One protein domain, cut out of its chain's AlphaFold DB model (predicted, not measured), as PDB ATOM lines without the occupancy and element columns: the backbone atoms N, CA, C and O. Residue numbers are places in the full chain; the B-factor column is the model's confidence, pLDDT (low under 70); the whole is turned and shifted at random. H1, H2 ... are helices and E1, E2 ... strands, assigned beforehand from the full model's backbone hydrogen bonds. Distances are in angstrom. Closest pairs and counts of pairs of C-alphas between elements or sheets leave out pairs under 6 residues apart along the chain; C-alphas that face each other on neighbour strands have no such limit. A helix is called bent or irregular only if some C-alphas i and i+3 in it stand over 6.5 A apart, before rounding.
ATOM      1  N   GLU A  30      -2.521  13.820 -12.816       45.69
ATOM      2  CA  GLU A  30      -1.935  15.080 -13.280       45.69
ATOM      3  C   GLU A  30      -1.278  15.860 -12.129       45.69
ATOM      4  O   GLU A  30      -0.195  16.420 -12.289       45.69
ATOM      5  N   LEU A  31      -1.858  15.811 -10.925       42.97
ATOM      6  CA  LEU A  31      -1.312  16.455  -9.722       42.97
ATOM      7  C   LEU A  31      -0.059  15.742  -9.190       42.97
ATOM      8  O   LEU A  31       0.824  16.382  -8.618       42.97
ATOM      9  N   LYS A  32       0.065  14.427  -9.425       44.91
ATOM     10  CA  LYS A  32       1.285  13.673  -9.085       44.91
ATOM     11  C   LYS A  32       2.477  14.087  -9.948       44.91
ATOM     12  O   LYS A  32       3.597  14.101  -9.443       44.91
ATOM     13  N   HIS A  33       2.246  14.448 -11.211       43.19
ATOM     14  CA  HIS A  33       3.316  14.759 -12.162       43.19
ATOM     15  C   HIS A  33       3.934  16.151 -11.941       43.19
ATOM     16  O   HIS A  33       5.151  16.308 -12.029       43.19
ATOM     17  N   VAL A  34       3.135  17.160 -11.571       45.53
ATOM     18  CA  VAL A  34       3.626  18.545 -11.393       45.53
ATOM     19  C   VAL A  34       4.548  18.694 -10.167       45.53
ATOM     20  O   VAL A  34       5.414  19.567 -10.133       45.53
ATOM     21  N   MET A  35       4.437  17.812  -9.167       48.94
ATOM     22  CA  MET A  35       5.233  17.884  -7.928       48.94
ATOM     23  C   MET A  35       6.553  17.082  -7.966       48.94
ATOM     24  O   MET A  35       7.284  17.042  -6.961       48.94
ATOM     25  N   GLN A  36       6.872  16.410  -9.082       56.53
ATOM     26  CA  GLN A  36       7.904  15.365  -9.094       56.53
ATOM     27  C   GLN A  36       9.357  15.834  -9.266       56.53
ATOM     28  O   GLN A  36      10.240  15.128  -8.788       56.53
ATOM     29  N   HIS A  37       9.652  17.046  -9.751       73.56
ATOM     30  CA  HIS A  37      11.050  17.506  -9.864       73.56
ATOM     31  C   HIS A  37      11.274  18.935  -9.356       73.56
ATOM     32  O   HIS A  37      11.321  19.892 -10.123       73.56
ATOM     33  N   VAL A  38      11.488  19.082  -8.042       88.75
ATOM     34  CA  VAL A  38      12.004  20.339  -7.473       88.75
ATOM     35  C   VAL A  38      13.511  20.423  -7.753       88.75
ATOM     36  O   VAL A  38      14.250  19.537  -7.303       88.75
ATOM     37  N   PRO A  39      13.991  21.435  -8.499       93.12
ATOM     38  CA  PRO A  39      15.412  21.577  -8.776       93.12
ATOM     39  C   PRO A  39      16.177  21.961  -7.506       93.12
ATOM     40  O   PRO A  39      15.678  22.694  -6.651       93.12
ATOM     41  N   ILE A  40      17.414  21.480  -7.408       95.50
ATOM     42  CA  ILE A  40      18.393  21.978  -6.441       95.50
ATOM     43  C   ILE A  40      19.479  22.634  -7.275       95.50
ATOM     44  O   ILE A  40      20.167  21.946  -8.023       95.50
ATOM     45  N   TRP A  41      19.609  23.950  -7.191       96.75
ATOM     46  CA  TRP A  41      20.599  24.691  -7.958       96.75
ATOM     47  C   TRP A  41      21.900  24.813  -7.172       96.75
ATOM     48  O   TRP A  41      21.883  25.156  -5.992       96.75
ATOM     49  N   TYR A  42      23.017  24.559  -7.841       96.06
ATOM     50  CA  TYR A  42      24.347  24.938  -7.380       96.06
ATOM     51  C   TYR A  42      24.889  26.005  -8.322       96.06
ATOM     52  O   TYR A  42      24.844  25.808  -9.539       96.06
ATOM     53  N   VAL A  43      25.331  27.132  -7.772       96.81
ATOM     54  CA  VAL A  43      25.837  28.287  -8.516       96.81
ATOM     55  C   VAL A  43      27.332  28.415  -8.253       96.81
ATOM     56  O   VAL A  43      27.747  28.624  -7.116       96.81
ATOM     57  N   PHE A  44      28.123  28.284  -9.312       94.75
ATOM     58  CA  PHE A  44      29.572  28.447  -9.279       94.75
ATOM     59  C   PHE A  44      29.955  29.925  -9.194       94.75
ATOM     60  O   PHE A  44      29.179  30.799  -9.594       94.75
ATOM     61  N   LYS A  45      31.190  30.218  -8.771       95.88
ATOM     62  CA  LYS A  45      31.727  31.598  -8.748       95.88
ATOM     63  C   LYS A  45      31.720  32.274 -10.120       95.88
ATOM     64  O   LYS A  45      31.624  33.493 -10.205       95.88
ATOM     65  N   SER A  46      31.766  31.485 -11.195       95.88
ATOM     66  CA  SER A  46      31.623  31.954 -12.580       95.88
ATOM     67  C   SER A  46      30.213  32.454 -12.931       95.88
ATOM     68  O   SER A  46      30.009  32.988 -14.017       95.88
ATOM     69  N   GLY A  47      29.223  32.250 -12.056       94.75
ATOM     70  CA  GLY A  47      27.808  32.531 -12.311       94.75
ATOM     71  C   GLY A  47      27.073  31.402 -13.042       94.75
ATOM     72  O   GLY A  47      25.846  31.442 -13.163       94.75
ATOM     73  N   GLN A  48      27.785  30.364 -13.495       95.31
ATOM     74  CA  GLN A  48      27.161  29.167 -14.051       95.31
ATOM     75  C   GLN A  48      26.330  28.463 -12.973       95.31
ATOM     76  O   GLN A  48      26.739  28.368 -11.818       95.31
ATOM     77  N   ARG A  49      25.166  27.929 -13.355       94.94
ATOM     78  CA  ARG A  49      24.311  27.148 -12.453       94.94
ATOM     79  C   ARG A  49      23.998  25.770 -13.017       94.94
ATOM     80  O   ARG A  49      23.719  25.643 -14.208       94.94
ATOM     81  N   ILE A  50      23.968  24.762 -12.150       94.50
ATOM     82  CA  ILE A  50      23.586  23.386 -12.499       94.50
ATOM     83  C   ILE A  50      22.487  22.869 -11.571       94.50
ATOM     84  O   ILE A  50      22.464  23.185 -10.380       94.50
ATOM     85  N   ASN A  51      21.560  22.070 -12.109       94.56
ATOM     86  CA  ASN A  51      20.559  21.378 -11.298       94.56
ATOM     87  C   ASN A  51      21.164  20.088 -10.739       94.56
ATOM     88  O   ASN A  51      21.125  19.038 -11.381       94.56
ATOM     89  N   ILE A  52      21.676  20.148  -9.514       94.44
ATOM     90  CA  ILE A  52      22.302  19.004  -8.850       94.44
ATOM     91  C   ILE A  52      21.287  17.948  -8.400       94.44
ATOM     92  O   ILE A  52      21.710  16.895  -7.935       94.44
ATOM     93  N   ASN A  53      19.976  18.176  -8.538       92.62
ATOM     94  CA  ASN A  53      18.947  17.156  -8.300       92.62
ATOM     95  C   ASN A  53      18.555  16.365  -9.561       92.62
ATOM     96  O   ASN A  53      17.648  15.540  -9.499       92.62
ATOM     97  N   CYS A  54      19.189  16.630 -10.705       89.62
ATOM     98  CA  CYS A  54      18.948  15.888 -11.936       89.62
ATOM     99  C   CYS A  54      19.545  14.472 -11.839       89.62
ATOM    100  O   CYS A  54      20.721  14.320 -11.516       89.62
ATOM    101  N   GLU A  55      18.742  13.437 -12.100       83.94
ATOM    102  CA  GLU A  55      19.152  12.030 -11.948       83.94
ATOM    103  C   GLU A  55      20.153  11.575 -13.013       83.94
ATOM    104  O   GLU A  55      21.027  10.759 -12.730       83.94
ATOM    105  N   SER A  56      20.075  12.142 -14.219       87.44
ATOM    106  CA  SER A  56      21.027  11.876 -15.298       87.44
ATOM    107  C   SER A  56      22.349  12.633 -15.138       87.44
ATOM    108  O   SER A  56      23.314  12.338 -15.845       87.44
ATOM    109  N   LEU A  57      22.426  13.592 -14.206       86.06
ATOM    110  CA  LEU A  57      23.621  14.399 -13.992       86.06
ATOM    111  C   LEU A  57      24.640  13.655 -13.119       86.06
ATOM    112  O   LEU A  57      24.525  13.585 -11.889       86.06
ATOM    113  N   LYS A  58      25.687  13.160 -13.780       87.12
ATOM    114  CA  LYS A  58      26.914  12.684 -13.138       87.12
ATOM    115  C   LYS A  58      27.815  13.884 -12.844       87.12
ATOM    116  O   LYS A  58      28.055  14.698 -13.727       87.12
ATOM    117  N   ILE A  59      28.269  13.999 -11.599       85.06
ATOM    118  CA  ILE A  59      29.166  15.065 -11.144       85.06
ATOM    119  C   ILE A  59      30.353  14.382 -10.482       85.06
ATOM    120  O   ILE A  59      30.156  13.571  -9.576       85.06
ATOM    121  N   GLU A  60      31.556  14.705 -10.937       88.56
ATOM    122  CA  GLU A  60      32.784  14.360 -10.232       88.56
ATOM    123  C   GLU A  60      32.974  15.372  -9.100       88.56
ATOM    124  O   GLU A  60      33.165  16.562  -9.337       88.56
ATOM    125  N   ASP A  61      32.827  14.909  -7.862       88.12
ATOM    126  CA  ASP A  61      32.810  15.749  -6.665       88.12
ATOM    127  C   ASP A  61      33.889  15.281  -5.691       88.12
ATOM    128  O   ASP A  61      33.634  14.510  -4.766       88.12
ATOM    129  N   PHE A  62      35.124  15.717  -5.944       89.62
ATOM    130  CA  PHE A  62      36.293  15.307  -5.164       89.62
ATOM    131  C   PHE A  62      36.303  15.884  -3.741       89.62
ATOM    132  O   PHE A  62      36.882  15.267  -2.849       89.62
ATOM    133  N   SER A  63      35.666  17.039  -3.506       91.50
ATOM    134  CA  SER A  63      35.558  17.636  -2.167       91.50
ATOM    135  C   SER A  63      34.336  17.144  -1.384       91.50
ATOM    136  O   SER A  63      34.298  17.259  -0.158       91.50
ATOM    137  N   GLY A  64      33.331  16.590  -2.068       92.88
ATOM    138  CA  GLY A  64      32.064  16.174  -1.468       92.88
ATOM    139  C   GLY A  64      31.082  17.329  -1.230       92.88
ATOM    140  O   GLY A  64      29.985  17.108  -0.696       92.88
ATOM    141  N   ASP A  65      31.437  18.563  -1.594       93.25
ATOM    142  CA  ASP A  65      30.623  19.749  -1.320       93.25
ATOM    143  C   ASP A  65      29.313  19.728  -2.103       93.25
ATOM    144  O   ASP A  65      28.242  20.017  -1.550       93.25
ATOM    145  N   ILE A  66      29.369  19.327  -3.375       93.00
ATOM    146  CA  ILE A  66      28.188  19.265  -4.239       93.00
ATOM    147  C   ILE A  66      27.243  18.160  -3.751       93.00
ATOM    148  O   ILE A  66      26.023  18.345  -3.691       93.00
ATOM    149  N   THR A  67      27.792  17.030  -3.319       92.75
ATOM    150  CA  THR A  67      27.063  15.904  -2.734       92.75
ATOM    151  C   THR A  67      26.383  16.316  -1.435       92.75
ATOM    152  O   THR A  67      25.195  16.030  -1.245       92.75
ATOM    153  N   ARG A  68      27.079  17.055  -0.563       94.94
ATOM    154  CA  ARG A  68      26.498  17.613   0.668       94.94
ATOM    155  C   ARG A  68      25.348  18.569   0.351       94.94
ATOM    156  O   ARG A  68      24.270  18.434   0.936       94.94
ATOM    157  N   CYS A  69      25.531  19.476  -0.608       96.06
ATOM    158  CA  CYS A  69      24.487  20.402  -1.059       96.06
ATOM    159  C   CYS A  69      23.264  19.652  -1.611       96.06
ATOM    160  O   CYS A  69      22.124  19.940  -1.237       96.06
ATOM    161  N   ARG A  70      23.486  18.618  -2.434       93.94
ATOM    162  CA  ARG A  70      22.432  17.746  -2.977       93.94
ATOM    163  C   ARG A  70      21.634  17.086  -1.854       93.94
ATOM    164  O   ARG A  70      20.404  17.136  -1.859       93.94
ATOM    165  N   GLN A  71      22.308  16.494  -0.868       93.81
ATOM    166  CA  GLN A  71      21.645  15.854   0.272       93.81
ATOM    167  C   GLN A  71      20.855  16.860   1.116       93.81
ATOM    168  O   GLN A  71      19.702  16.603   1.470       93.81
ATOM    169  N   GLN A  72      21.437  18.025   1.407       96.06
ATOM    170  CA  GLN A  72      20.763  19.073   2.168       96.06
ATOM    171  C   GLN A  72      19.523  19.591   1.432       96.06
ATOM    172  O   GLN A  72      18.464  19.745   2.045       96.06
ATOM    173  N   GLY A  73      19.615  19.803   0.119       94.50
ATOM    174  CA  GLY A  73      18.476  20.203  -0.701       94.50
ATOM    175  C   GLY A  73      17.365  19.152  -0.713       94.50
ATOM    176  O   GLY A  73      16.202  19.492  -0.493       94.50
ATOM    177  N   ARG A  74      17.712  17.865  -0.840       93.44
ATOM    178  CA  ARG A  74      16.740  16.760  -0.753       93.44
ATOM    179  C   ARG A  74      16.023  16.719   0.595       93.44
ATOM    180  O   ARG A  74      14.809  16.538   0.624       93.44
ATOM    181  N   ARG A  75      16.730  16.962   1.705       93.88
ATOM    182  CA  ARG A  75      16.113  17.062   3.044       93.88
ATOM    183  C   ARG A  75      15.129  18.233   3.139       93.88
ATOM    184  O   ARG A  75      14.047  18.063   3.695       93.88
ATOM    185  N   ARG A  76      15.463  19.401   2.572       92.56
ATOM    186  CA  ARG A  76      14.553  20.565   2.527       92.56
ATOM    187  C   ARG A  76      13.287  20.258   1.726       92.56
ATOM    188  O   ARG A  76      12.191  20.541   2.201       92.56
ATOM    189  N   ILE A  77      13.433  19.621   0.562       91.19
ATOM    190  CA  ILE A  77      12.306  19.194  -0.281       91.19
ATOM    191  C   ILE A  77      11.436  18.169   0.453       91.19
ATOM    192  O   ILE A  77      10.218  18.313   0.479       91.19
ATOM    193  N   ALA A  78      12.041  17.161   1.088       89.19
ATOM    194  CA  ALA A  78      11.310  16.148   1.847       89.19
ATOM    195  C   ALA A  78      10.523  16.763   3.015       89.19
ATOM    196  O   ALA A  78       9.341  16.472   3.180       89.19
ATOM    197  N   ARG A  79      11.141  17.676   3.776       88.44
ATOM    198  CA  ARG A  79      10.462  18.401   4.859       88.44
ATOM    199  C   ARG A  79       9.294  19.232   4.336       88.44
ATOM    200  O   ARG A  79       8.217  19.192   4.919       88.44
ATOM    201  N   TRP A  80       9.488  19.953   3.234       87.81
ATOM    202  CA  TRP A  80       8.411  20.706   2.592       87.81
ATOM    203  C   TRP A  80       7.264  19.789   2.145       87.81
ATOM    204  O   TRP A  80       6.106  20.123   2.382       87.81
ATOM    205  N   ARG A  81       7.561  18.614   1.574       84.56
ATOM    206  CA  ARG A  81       6.541  17.624   1.182       84.56
ATOM    207  C   ARG A  81       5.725  17.148   2.382       84.56
ATOM    208  O   ARG A  81       4.502  17.162   2.309       84.56
ATOM    209  N   LEU A  82       6.388  16.786   3.479       85.31
ATOM    210  CA  LEU A  82       5.723  16.345   4.711       85.31
ATOM    211  C   LEU A  82       4.798  17.430   5.277       85.31
ATOM    212  O   LEU A  82       3.648  17.152   5.603       85.31
ATOM    213  N   LEU A  83       5.281  18.672   5.347       81.38
ATOM    214  CA  LEU A  83       4.485  19.797   5.843       81.38
ATOM    215  C   LEU A  83       3.294  20.109   4.933       81.38
ATOM    216  O   LEU A  83       2.222  20.414   5.435       81.38
ATOM    217  N   ASN A  84       3.452  19.997   3.611       79.50
ATOM    218  CA  ASN A  84       2.335  20.191   2.686       79.50
ATOM    219  C   ASN A  84       1.277  19.104   2.821       79.50
ATOM    220  O   ASN A  84       0.100  19.429   2.838       79.50
ATOM    221  N   GLN A  85       1.674  17.840   2.953       74.19
ATOM    222  CA  GLN A  85       0.731  16.732   3.131       74.19
ATOM    223  C   GLN A  85      -0.083  16.851   4.425       74.19
ATOM    224  O   GLN A  85      -1.231  16.423   4.461       74.19
ATOM    225  N   ALA A  86       0.503  17.428   5.475       74.06
ATOM    226  CA  ALA A  86      -0.141  17.588   6.774       74.06
ATOM    227  C   ALA A  86      -1.133  18.766   6.845       74.06
ATOM    228  O   ALA A  86      -1.871  18.880   7.822       74.06
ATOM    229  N   LEU A  87      -1.153  19.659   5.848       67.06
ATOM    230  CA  LEU A  87      -2.025  20.831   5.847       67.06
ATOM    231  C   LEU A  87      -3.314  20.548   5.055       67.06
ATOM    232  O   LEU A  87      -3.229  20.108   3.911       67.06
ATOM    233  N   PRO A  88      -4.511  20.895   5.573       61.00
ATOM    234  CA  PRO A  88      -5.772  20.798   4.819       61.00
ATOM    235  C   PRO A  88      -5.753  21.587   3.496       61.00
ATOM    236  O   PRO A  88      -6.503  21.290   2.574       61.00
ATOM    237  N   ALA A  89      -4.856  22.576   3.396       58.66
ATOM    238  CA  ALA A  89      -4.592  23.400   2.220       58.66
ATOM    239  C   ALA A  89      -3.327  22.969   1.440       58.66
ATOM    240  O   ALA A  89      -2.669  23.816   0.831       58.66
ATOM    241  N   ALA A  90      -2.993  21.668   1.439       55.22
ATOM    242  CA  ALA A  90      -1.855  21.021   0.753       55.22
ATOM    243  C   ALA A  90      -1.628  21.421  -0.723       55.22
ATOM    244  O   ALA A  90      -0.617  21.067  -1.325       55.22
ATOM    245  N   LEU A  91      -2.574  22.144  -1.317       54.31
ATOM    246  CA  LEU A  91      -2.636  22.513  -2.723       54.31
ATOM    247  C   LEU A  91      -1.988  23.864  -3.069       54.31
ATOM    248  O   LEU A  91      -1.838  24.155  -4.250       54.31
ATOM    249  N   MET A  92      -1.605  24.699  -2.093       57.47
ATOM    250  CA  MET A  92      -1.300  26.118  -2.378       57.47
ATOM    251  C   MET A  92       0.143  26.567  -2.118       57.47
ATOM    252  O   MET A  92       0.502  27.677  -2.519       57.47
ATOM    253  N   SER A  93       0.998  25.771  -1.465       68.62
ATOM    254  CA  SER A  93       2.378  26.224  -1.251       68.62
ATOM    255  C   SER A  93       3.236  25.939  -2.484       68.62
ATOM    256  O   SER A  93       3.259  24.831  -3.020       68.62
ATOM    257  N   LYS A  94       3.936  26.968  -2.969       79.00
ATOM    258  CA  LYS A  94       4.884  26.814  -4.075       79.00
ATOM    259  C   LYS A  94       6.025  25.880  -3.647       79.00
ATOM    260  O   LYS A  94       6.428  25.922  -2.479       79.00
ATOM    261  N   PRO A  95       6.582  25.074  -4.570       81.94
ATOM    262  CA  PRO A  95       7.790  24.309  -4.298       81.94
ATOM    263  C   PRO A  95       8.915  25.204  -3.768       81.94
ATOM    264  O   PRO A  95       9.035  26.358  -4.195       81.94
ATOM    265  N   PRO A  96       9.763  24.697  -2.859       87.25
ATOM    266  CA  PRO A  96      10.851  25.483  -2.319       87.25
ATOM    267  C   PRO A  96      11.879  25.754  -3.414       87.25
ATOM    268  O   PRO A  96      12.277  24.853  -4.154       87.25
ATOM    269  N   VAL A  97      12.362  26.991  -3.470       91.25
ATOM    270  CA  VAL A  97      13.539  27.338  -4.264       91.25
ATOM    271  C   VAL A  97      14.769  26.936  -3.457       91.25
ATOM    272  O   VAL A  97      15.032  27.491  -2.390       91.25
ATOM    273  N   VAL A  98      15.507  25.935  -3.937       94.19
ATOM    274  CA  VAL A  98      16.729  25.458  -3.282       94.19
ATOM    275  C   VAL A  98      17.932  25.865  -4.122       94.19
ATOM    276  O   VAL A  98      18.100  25.375  -5.236       94.19
ATOM    277  N   VAL A  99      18.760  26.758  -3.579       96.69
ATOM    278  CA  VAL A  99      19.972  27.274  -4.226       96.69
ATOM    279  C   VAL A  99      21.127  27.234  -3.227       96.69
ATOM    280  O   VAL A  99      20.950  27.601  -2.063       96.69
ATOM    281  N   PHE A 100      22.287  26.780  -3.689       96.69
ATOM    282  CA  PHE A 100      23.569  26.810  -2.991       96.69
ATOM    283  C   PHE A 100      24.594  27.549  -3.854       96.69
ATOM    284  O   PHE A 100      24.504  27.506  -5.081       96.69
ATOM    285  N   TYR A 101      25.549  28.209  -3.207       95.56
ATOM    286  CA  TYR A 101      26.623  28.965  -3.845       95.56
ATOM    287  C   TYR A 101      27.971  28.373  -3.425       95.56
ATOM    288  O   TYR A 101      28.091  27.899  -2.292       95.56
ATOM    289  N   GLU A 102      28.927  28.382  -4.352       91.12
ATOM    290  CA  GLU A 102      30.335  28.015  -4.135       91.12
ATOM    291  C   GLU A 102      31.110  29.037  -3.286       91.12
ATOM    292  O   GLU A 102      30.890  30.257  -3.465       91.12
TER     293      GLU A 102
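AT A GLANCE: This is residues 30 to 102 of the 102 residues of an uncharacterized protein of Moraxella atlantae (UniProt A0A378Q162). One long helix, H2, lies over one face of a small sheet of three strands, E2, E1 and E3, and runs along E1 and E3. The helix is far longer than the strands: its residues 66 to 77 cover the sheet, the rest of H2 reaches past it, and after H2 the long stretch of residues 86 to 97 folds back to E3, while the short helix H1 lies away from the sheet. The printed part has 73 residues with two named helices and three named strands, in the order H1, E1, E2, H2, E3 along the chain. The sheet's order is E2, E1, E3, and it is mixed, in a domain of the mixed class, helices and strands. The whole is only just loose, close to compact, with a radius of gyration of the C-alphas of 13.9 A, and its outline is a rod with spans of 43 by 21 by 19 A.

HOW THE PARTS SIT: The sheet has E1, residues 40 to 43, as its inner strand, with E2, residues 49 to 51, and E3, residues 98 to 101, as its edge strands. E1 and E3 are parallel, with 22 degrees between their directions. The C-alphas of Trp 41 and Val 99 face each other at 4.6 A, and N 43 and O 100 are within hydrogen-bond range at 2.8 A, as are N 100 and O 41 at 2.8 A. E2 and E1 are antiparallel at 160 degrees and form a hairpin. Here the C-alphas of Arg 49 and Val 43 face each other at 4.4 A, and N 42 and O 50 are within hydrogen-bond range at 2.9 A. H2, residues 65 to 85, is on the sheet at a height of 7.4 A over the sheet, in two layers, which here means a helix on one face of a sheet. It lies over E1 and E3 and runs along the strands, at 20 degrees to E3 on the local plane. The closest C-alphas of E1 and H2 are those of Ile 40 and Gly 73, 6.0 A apart. Those of H2 and E3 are Gly 73 and Val 98, 6.1 A apart. H1, residues 30 to 34, is not on the sheet, and it is apart from E2, H2 and E3. In H1 and H2 every O i to N i+4 pair is within hydrogen-bond range, and neither helix is bent.

IN THESE COORDINATES: E1 is 10.0 A from first to last C-alpha, E2 is 7.0 A and E3 is 10.5 A. E1 begins at C-alpha 40, at (18.393, 21.978, -6.441), and E3 ends at C-alpha 101, at (26.623, 28.965, -3.845). H2 measures 30.4 A from C-alpha 65, at (30.623, 19.749, -1.320), to C-alpha 85, at (0.731, 16.732, 3.131). H1 is 6.8 A long and begins at C-alpha 30, at (-1.935, 15.080, -13.280).

THE WHOLE: The two C-alphas farthest apart are those of Phe 62 and Pro 88, at 43.6 A. The C-alphas of Glu 30 and Glu 102, the first and last printed residues, are 35.9 A apart, and Glu 102 is the chain's last residue. The printed part has no cut. The links from H1 to E1 and from E1 to E2 are tight, while those from E2 to H2, 13 residues, and from H2 to E3, 12 residues, are long. The mean pLDDT of the printed part is 83.4. In the printed part of this predicted model pLDDT is under 70 in 14 residues, namely residues 30 to 36 and residues 87 to 93, and the mean pLDDT of H1 is 44.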